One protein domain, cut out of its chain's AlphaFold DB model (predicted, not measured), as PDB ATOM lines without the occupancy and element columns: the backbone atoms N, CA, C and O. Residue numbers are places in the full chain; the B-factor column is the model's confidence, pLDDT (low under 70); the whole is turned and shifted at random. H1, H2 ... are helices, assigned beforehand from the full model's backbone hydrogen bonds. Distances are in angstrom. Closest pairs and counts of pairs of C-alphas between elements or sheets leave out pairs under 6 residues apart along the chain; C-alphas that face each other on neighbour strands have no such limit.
ATOM      1  N   ALA A  58      -6.462  -6.755  -8.253       84.94
ATOM      2  CA  ALA A  58      -5.003  -6.815  -8.194       84.94
ATOM      3  C   ALA A  58      -4.341  -5.436  -8.371       84.94
ATOM      4  O   ALA A  58      -3.447  -5.090  -7.607       84.94
ATOM      5  N   GLN A  59      -4.808  -4.612  -9.317       88.44
ATOM      6  CA  GLN A  59      -4.297  -3.245  -9.491       88.44
ATOM      7  C   GLN A  59      -4.633  -2.341  -8.297       88.44
ATOM      8  O   GLN A  59      -3.815  -1.510  -7.915       88.44
ATOM      9  N   LYS A  60      -5.808  -2.514  -7.681       87.88
ATOM     10  CA  LYS A  60      -6.180  -1.778  -6.464       87.88
ATOM     11  C   LYS A  60      -5.312  -2.187  -5.267       87.88
ATOM     12  O   LYS A  60      -4.847  -1.318  -4.543       87.88
ATOM     13  N   LEU A  61      -5.030  -3.481  -5.100       88.25
ATOM     14  CA  LEU A  61      -4.094  -3.978  -4.081       88.25
ATOM     15  C   LEU A  61      -2.676  -3.452  -4.303       88.25
ATOM     16  O   LEU A  61      -2.009  -3.070  -3.347       88.25
ATOM     17  N   GLN A  62      -2.233  -3.400  -5.560       88.38
ATOM     18  CA  GLN A  62      -0.959  -2.790  -5.922       88.38
ATOM     19  C   GLN A  62      -0.916  -1.317  -5.500       88.38
ATOM     20  O   GLN A  62       0.097  -0.868  -4.985       88.38
ATOM     21  N   ALA A  63      -2.003  -0.569  -5.715       88.88
ATOM     22  CA  ALA A  63      -2.092   0.832  -5.312       88.88
ATOM     23  C   ALA A  63      -2.043   0.999  -3.788       88.88
ATOM     24  O   ALA A  63      -1.379   1.908  -3.302       88.88
ATOM     25  N   CYS A  64      -2.668   0.093  -3.029       90.88
ATOM     26  CA  CYS A  64      -2.558   0.098  -1.570       90.88
ATOM     27  C   CYS A  64      -1.130  -0.180  -1.077       90.88
ATOM     28  O   CYS A  64      -0.747   0.346  -0.041       90.88
ATOM     29  N   GLN A  65      -0.331  -0.963  -1.807       88.88
ATOM     30  CA  GLN A  65       1.078  -1.194  -1.465       88.88
ATOM     31  C   GLN A  65       1.989   0.019  -1.663       88.88
ATOM     32  O   GLN A  65       3.086   0.014  -1.117       88.88
ATOM     33  N   ASP A  66       1.584   1.035  -2.431       88.56
ATOM     34  CA  ASP A  66       2.388   2.262  -2.530       88.56
ATOM     35  C   ASP A  66       2.321   3.098  -1.242       88.56
ATOM     36  O   ASP A  66       3.115   4.019  -1.068       88.56
ATOM     37  N   ILE A  67       1.361   2.804  -0.361       89.38
ATOM     38  CA  ILE A  67       1.254   3.406   0.966       89.38
ATOM     39  C   ILE A  67       2.249   2.700   1.893       89.38
ATOM     40  O   ILE A  67       2.380   1.474   1.848       89.38
ATOM     41  N   ASP A  68       2.911   3.467   2.760       86.75
ATOM     42  CA  ASP A  68       3.912   2.958   3.696       86.75
ATOM     43  C   ASP A  68       3.437   1.753   4.523       86.75
ATOM     44  O   ASP A  68       2.272   1.652   4.946       86.75
ATOM     45  N   ASP A  69       4.385   0.846   4.787       81.00
ATOM     46  CA  ASP A  69       4.140  -0.332   5.610       81.00
ATOM     47  C   ASP A  69       3.743   0.027   7.050       81.00
ATOM     48  O   ASP A  69       4.027   1.113   7.544       81.00
ATOM     49  N   ALA A  70       3.002  -0.869   7.703       77.62
ATOM     50  CA  ALA A  70       2.449  -0.722   9.043       77.62
ATOM     51  C   ALA A  70       1.571   0.527   9.275       77.62
ATOM     52  O   ALA A  70       1.283   0.873  10.419       77.62
ATOM     53  N   THR A  71       1.088   1.194   8.219       87.88
ATOM     54  CA  THR A  71       0.174   2.336   8.361       87.88
ATOM     55  C   THR A  71      -1.299   1.922   8.377       87.88
ATOM     56  O   THR A  71      -1.740   1.016   7.660       87.88
ATOM     57  N   LYS A  72      -2.106   2.650   9.164       87.25
ATOM     58  CA  LYS A  72      -3.573   2.496   9.177       87.25
ATOM     59  C   LYS A  72      -4.199   2.884   7.833       87.25
ATOM     60  O   LYS A  72      -5.198   2.297   7.439       87.25
ATOM     61  N   GLU A  73      -3.585   3.824   7.113       90.88
ATOM     62  CA  GLU A  73      -3.964   4.217   5.747       90.88
ATOM     63  C   GLU A  73      -3.947   3.014   4.797       90.88
ATOM     64  O   GLU A  73      -4.921   2.763   4.084       90.88
ATOM     65  N   ARG A  74      -2.885   2.203   4.847       90.56
ATOM     66  CA  ARG A  74      -2.787   1.003   4.020       90.56
ATOM     67  C   ARG A  74      -3.814  -0.059   4.400       90.56
ATOM     68  O   ARG A  74      -4.431  -0.651   3.516       90.56
ATOM     69  N   LEU A  75      -4.034  -0.280   5.697       90.12
ATOM     70  CA  LEU A  75      -5.075  -1.200   6.162       90.12
ATOM     71  C   LEU A  75      -6.465  -0.751   5.691       90.12
ATOM     72  O   LEU A  75      -7.209  -1.558   5.142       90.12
ATOM     73  N   ASN A  76      -6.777   0.539   5.824       91.88
ATOM     74  CA  ASN A  76      -8.026   1.120   5.336       91.88
ATOM     75  C   ASN A  76      -8.171   0.960   3.815       91.88
ATOM     76  O   ASN A  76      -9.268   0.686   3.335       91.88
ATOM     77  N   CYS A  77      -7.079   1.088   3.054       93.69
ATOM     78  CA  CYS A  77      -7.083   0.857   1.611       93.69
ATOM     79  C   CYS A  77      -7.440  -0.598   1.266       93.69
ATOM     80  O   CYS A  77      -8.305  -0.837   0.420       93.69
ATOM     81  N   TYR A  78      -6.847  -1.581   1.953       92.12
ATOM     82  CA  TYR A  78      -7.211  -2.987   1.763       92.12
ATOM     83  C   TYR A  78      -8.640  -3.287   2.214       92.12
ATOM     84  O   TYR A  78      -9.370  -3.964   1.492       92.12
ATOM     85  N   ASP A  79      -9.068  -2.742   3.351       91.81
ATOM     86  CA  ASP A  79     -10.411  -2.932   3.902       91.81
ATOM     87  C   ASP A  79     -11.496  -2.270   3.027       91.81
ATOM     88  O   ASP A  79     -12.619  -2.768   2.943       91.81
ATOM     89  N   ALA A  80     -11.165  -1.200   2.295       92.12
ATOM     90  CA  ALA A  80     -12.049  -0.602   1.291       92.12
ATOM     91  C   ALA A  80     -12.258  -1.512   0.065       92.12
ATOM     92  O   ALA A  80     -13.304  -1.456  -0.586       92.12
ATOM     93  N   ILE A  81     -11.275  -2.356  -0.260       91.44
ATOM     94  CA  ILE A  81     -11.356  -3.334  -1.354       91.44
ATOM     95  C   ILE A  81     -12.024  -4.623  -0.867       91.44
ATOM     96  O   ILE A  81     -12.880  -5.189  -1.551       91.44
ATOM     97  N   TYR A  82     -11.645  -5.067   0.325       90.69
ATOM     98  CA  TYR A  82     -12.116  -6.268   0.990       90.69
ATOM     99  C   TYR A  82     -12.695  -5.902   2.350       90.69
ATOM    100  O   TYR A  82     -12.004  -5.957   3.364       90.69
ATOM    101  N   ALA A  83     -13.994  -5.595   2.362       90.38
ATOM    102  CA  ALA A  83     -14.699  -5.231   3.583       90.38
ATOM    103  C   ALA A  83     -14.402  -6.236   4.718       90.38
ATOM    104  O   ALA A  83     -14.622  -7.445   4.518       90.38
ATOM    105  N   PRO A  84     -13.909  -5.764   5.880       88.00
ATOM    106  CA  PRO A  84     -13.539  -6.626   6.986       88.00
ATOM    107  C   PRO A  84     -14.782  -7.364   7.472       88.00
ATOM    108  O   PRO A  84     -15.811  -6.771   7.791       88.00
ATOM    109  N   GLN A  85     -14.682  -8.687   7.522       89.44
ATOM    110  CA  GLN A  85     -15.718  -9.559   8.057       89.44
ATOM    111  C   GLN A  85     -15.100 -10.507   9.081       89.44
ATOM    112  O   GLN A  85     -14.981 -11.699   8.796       89.44
ATOM    113  N   PRO A  86     -14.693 -10.005  10.260       86.75
ATOM    114  CA  PRO A  86     -14.080 -10.821  11.298       86.75
ATOM    115  C   PRO A  86     -14.886 -12.094  11.568       86.75
ATOM    116  O   PRO A  86     -16.074 -12.034  11.886       86.75
ATOM    117  N   LYS A  87     -14.242 -13.257  11.437       82.75
ATOM    118  CA  LYS A  87     -14.853 -14.546  11.776       82.75
ATOM    119  C   LYS A  87     -14.198 -15.116  13.032       82.75
ATOM    120  O   LYS A  87     -12.972 -15.151  13.107       82.75
ATOM    121  N   PRO A  88     -14.980 -15.649  13.989       80.31
ATOM    122  CA  PRO A  88     -14.439 -16.247  15.213       80.31
ATOM    123  C   PRO A  88     -13.573 -17.490  14.945       80.31
ATOM    124  O   PRO A  88     -12.702 -17.821  15.741       80.31
ATOM    125  N   LYS A  89     -13.778 -18.157  13.802       78.06
ATOM    126  CA  LYS A  89     -12.872 -19.162  13.230       78.06
ATOM    127  C   LYS A  89     -12.493 -18.736  11.816       78.06
ATOM    128  O   LYS A  89     -13.089 -19.202  10.844       78.06
ATOM    129  N   ALA A  90     -11.552 -17.801  11.707       76.25
ATOM    130  CA  ALA A  90     -10.956 -17.469  10.422       76.25
ATOM    131  C   ALA A  90     -10.199 -18.706   9.894       76.25
ATOM    132  O   ALA A  90      -9.383 -19.273  10.626       76.25
ATOM    133  N   PRO A  91     -10.488 -19.182   8.671       75.56
ATOM    134  CA  PRO A  91      -9.684 -20.229   8.056       75.56
ATOM    135  C   PRO A  91      -8.281 -19.690   7.748       75.56
ATOM    136  O   PRO A  91      -8.100 -18.484   7.578       75.56
ATOM    137  N   ALA A  92      -7.293 -20.582   7.634       80.06
ATOM    138  CA  ALA A  92      -5.980 -20.202   7.119       80.06
ATOM    139  C   ALA A  92      -6.142 -19.532   5.745       80.06
ATOM    140  O   ALA A  92      -6.824 -20.077   4.871       80.06
ATOM    141  N   ALA A  93      -5.544 -18.352   5.572       83.31
ATOM    142  CA  ALA A  93      -5.725 -17.561   4.365       83.31
ATOM    143  C   ALA A  93      -5.105 -18.273   3.156       83.31
ATOM    144  O   ALA A  93      -3.896 -18.498   3.108       83.31
ATOM    145  N   LYS A  94      -5.935 -18.641   2.175       85.38
ATOM    146  CA  LYS A  94      -5.489 -19.227   0.900       85.38
ATOM    147  C   LYS A  94      -5.416 -18.185  -0.205       85.38
ATOM    148  O   LYS A  94      -4.727 -18.387  -1.200       85.38
ATOM    149  N   GLY A  95      -6.115 -17.073  -0.025       86.88
ATOM    150  CA  GLY A  95      -6.020 -15.905  -0.875       86.88
ATOM    151  C   GLY A  95      -6.202 -14.622  -0.083       86.88
ATOM    152  O   GLY A  95      -6.620 -14.617   1.073       86.88
ATOM    153  N   VAL A  96      -5.950 -13.509  -0.757       89.25
ATOM    154  CA  VAL A  96      -6.023 -12.179  -0.155       89.25
ATOM    155  C   VAL A  96      -7.426 -11.812   0.357       89.25
ATOM    156  O   VAL A  96      -7.569 -11.118   1.356       89.25
ATOM    157  N   ASN A  97      -8.478 -12.368  -0.248       90.00
ATOM    158  CA  ASN A  97      -9.857 -12.212   0.225       90.00
ATOM    159  C   ASN A  97     -10.117 -12.891   1.583       90.00
ATOM    160  O   ASN A  97     -11.094 -12.550   2.248       90.00
ATOM    161  N   ASP A  98      -9.286 -13.848   1.999       90.88
ATOM    162  CA  ASP A  98      -9.447 -14.519   3.291       90.88
ATOM    163  C   ASP A  98      -8.890 -13.680   4.448       90.88
ATOM    164  O   ASP A  98      -9.354 -13.815   5.581       90.88
ATOM    165  N   CYS A  99      -7.964 -12.756   4.164       91.94
ATOM    166  CA  CYS A  99      -7.389 -11.853   5.161       91.94
ATOM    167  C   CYS A  99      -8.458 -10.989   5.846       91.94
ATOM    168  O   CYS A  99      -8.358 -10.703   7.036       91.94
ATOM    169  N   ARG A 100      -9.550 -10.656   5.144       91.38
ATOM    170  CA  ARG A 100     -10.680  -9.898   5.707       91.38
ATOM    171  C   ARG A 100     -11.396 -10.608   6.858       91.38
ATOM    172  O   ARG A 100     -12.158  -9.971   7.577       91.38
ATOM    173  N   PHE A 101     -11.210 -11.924   7.000       92.31
ATOM    174  CA  PHE A 101     -11.807 -12.699   8.088       92.31
ATOM    175  C   PHE A 101     -11.000 -12.618   9.387       92.31
ATOM    176  O   PHE A 101     -11.505 -13.027  10.435       92.31
ATOM    177  N   VAL A 102      -9.776 -12.085   9.338       90.19
ATOM    178  CA  VAL A 102      -8.915 -11.901  10.505       90.19
ATOM    179  C   VAL A 102      -9.435 -10.730  11.341       90.19
ATOM    180  O   VAL A 102      -9.590  -9.608  10.852       90.19
ATOM    181  N   LYS A 103      -9.736 -11.012  12.613       87.75
ATOM    182  CA  LYS A 103     -10.250 -10.022  13.570       87.75
ATOM    183  C   LYS A 103      -9.185  -9.033  14.046       87.75
ATOM    184  O   LYS A 103      -9.511  -7.876  14.279       87.75
ATOM    185  N   GLU A 104      -7.941  -9.485  14.153       88.75
ATOM    186  CA  GLU A 104      -6.814  -8.664  14.587       88.75
ATOM    187  C   GLU A 104      -6.349  -7.788  13.411       88.75
ATOM    188  O   GLU A 104      -6.115  -8.284  12.307       88.75
ATOM    189  N   GLU A 105      -6.273  -6.472  13.620       87.12
ATOM    190  CA  GLU A 105      -5.900  -5.502  12.578       87.12
ATOM    191  C   GLU A 105      -4.465  -5.732  12.071       87.12
ATOM    192  O   GLU A 105      -4.236  -5.707  10.860       87.12
ATOM    193  N   ASP A 106      -3.526  -6.041  12.968       87.38
ATOM    194  CA  ASP A 106      -2.116  -6.271  12.634       87.38
ATOM    195  C   ASP A 106      -1.901  -7.555  11.820       87.38
ATOM    196  O   ASP A 106      -1.195  -7.556  10.806       87.38
ATOM    197  N   GLU A 107      -2.555  -8.658  12.199       89.12
ATOM    198  CA  GLU A 107      -2.494  -9.905  11.428       89.12
ATOM    199  C   GLU A 107      -3.256  -9.797  10.109       89.12
ATOM    200  O   GLU A 107      -2.832 -10.384   9.112       89.12
ATOM    201  N   ARG A 108      -4.338  -9.009  10.055       90.06
ATOM    202  CA  ARG A 108      -5.032  -8.709   8.798       90.06
ATOM    203  C   ARG A 108      -4.120  -7.945   7.843       90.06
ATOM    204  O   ARG A 108      -4.008  -8.333   6.680       90.06
ATOM    205  N   LEU A 109      -3.440  -6.906   8.330       90.12
ATOM    206  CA  LEU A 109      -2.488  -6.128   7.543       90.12
ATOM    207  C   LEU A 109      -1.333  -7.002   7.045       90.12
ATOM    208  O   LEU A 109      -1.047  -7.020   5.850       90.12
ATOM    209  N   THR A 110      -0.736  -7.788   7.942       90.94
ATOM    210  CA  THR A 110       0.351  -8.724   7.614       90.94
ATOM    211  C   THR A 110      -0.086  -9.750   6.566       90.94
ATOM    212  O   THR A 110       0.650 -10.022   5.618       90.94
ATOM    213  N   CYS A 111      -1.307 -10.282   6.685       91.94
ATOM    214  CA  CYS A 111      -1.890 -11.191   5.704       91.94
ATOM    215  C   CYS A 111      -2.013 -10.520   4.331       91.94
ATOM    216  O   CYS A 111      -1.544 -11.081   3.341       91.94
ATOM    217  N   TYR A 112      -2.583  -9.310   4.265       92.06
ATOM    218  CA  TYR A 112      -2.706  -8.570   3.010       92.06
ATOM    219  C   TYR A 112      -1.345  -8.324   2.359       92.06
ATOM    220  O   TYR A 112      -1.197  -8.639   1.180       92.06
ATOM    221  N   ASN A 113      -0.349  -7.859   3.117       90.69
ATOM    222  CA  ASN A 113       0.999  -7.614   2.593       90.69
ATOM    223  C   ASN A 113       1.630  -8.888   2.040       90.69
ATOM    224  O   ASN A 113       2.077  -8.891   0.902       90.69
ATOM    225  N   GLY A 114       1.539 -10.009   2.762       90.38
ATOM    226  CA  GLY A 114       2.101 -11.279   2.305       90.38
ATOM    227  C   GLY A 114       1.536 -11.777   0.965       90.38
ATOM    228  O   GLY A 114       2.220 -12.511   0.246       90.38
ATOM    229  N   PHE A 115       0.308 -11.385   0.603       89.75
ATOM    230  CA  PHE A 115      -0.236 -11.611  -0.741       89.75
ATOM    231  C   PHE A 115       0.140 -10.504  -1.715       89.75
ATOM    232  O   PHE A 115       0.452 -10.800  -2.866       89.75
ATOM    233  N   ALA A 116       0.089  -9.254  -1.273       87.75
ATOM    234  CA  ALA A 116       0.348  -8.090  -2.094       87.75
ATOM    235  C   ALA A 116       1.807  -8.085  -2.601       87.75
ATOM    236  O   ALA A 116       2.018  -7.927  -3.802       87.75
ATOM    237  N   ASP A 117       2.784  -8.409  -1.750       87.19
ATOM    238  CA  ASP A 117       4.209  -8.545  -2.096       87.19
ATOM    239  C   ASP A 117       4.461  -9.578  -3.209       87.19
ATOM    240  O   ASP A 117       5.459  -9.522  -3.930       87.19
ATOM    241  N   LYS A 118       3.547 -10.544  -3.370       87.38
ATOM    242  CA  LYS A 118       3.622 -11.586  -4.404       87.38
ATOM    243  C   LYS A 118       2.960 -11.182  -5.717       87.38
ATOM    244  O   LYS A 118       3.091 -11.922  -6.692       87.38
TER     245      LYS A 118
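What this domain is: This is residues 58 to 118 of the 124 residues of an uncharacterized protein of Bradyrhizobium retamae (UniProt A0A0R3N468). Two helical hairpins, H1 with H2 and H3 with H4, pack crosswise through H4; a long loop, residues 82 to 95, joins them. The 61 printed residues, all helix by class, have four named helices in order H1 to H4 and no named strand. The whole is compact, radius of gyration of the C-alphas 10.4 A, spanning 31 by 20 by 16 A.

How they stand to each other: H1, residues 58 to 65, and H2, residues 72 to 81, touch as a hairpin, closest C-alphas Cys 64 and Cys 77, 5.6 A. H3, residues 96 to 101, and H4, residues 105 to 116, touch as another, closest C-alphas Cys 99 and Arg 108, 5.4 A. H4, the hub, touches H2 at a steep tilt of 66 degrees, closest C-alphas Leu 109 and Leu 75, 5.7 A. Every O i to N i+4 pair is within hydrogen-bond range in H1, H2 and H4; H3 has 0 of 2, but 2 of 3 O i to N i+3.

Where its parts are: H1 begins at C-alpha 58 (-5.003, -6.815, -8.194); H4, 16.2 A long, ends at C-alpha 116 (0.348, -8.090, -2.094).

The domain as a whole: The printed part has no cut; no printed residue is under 70.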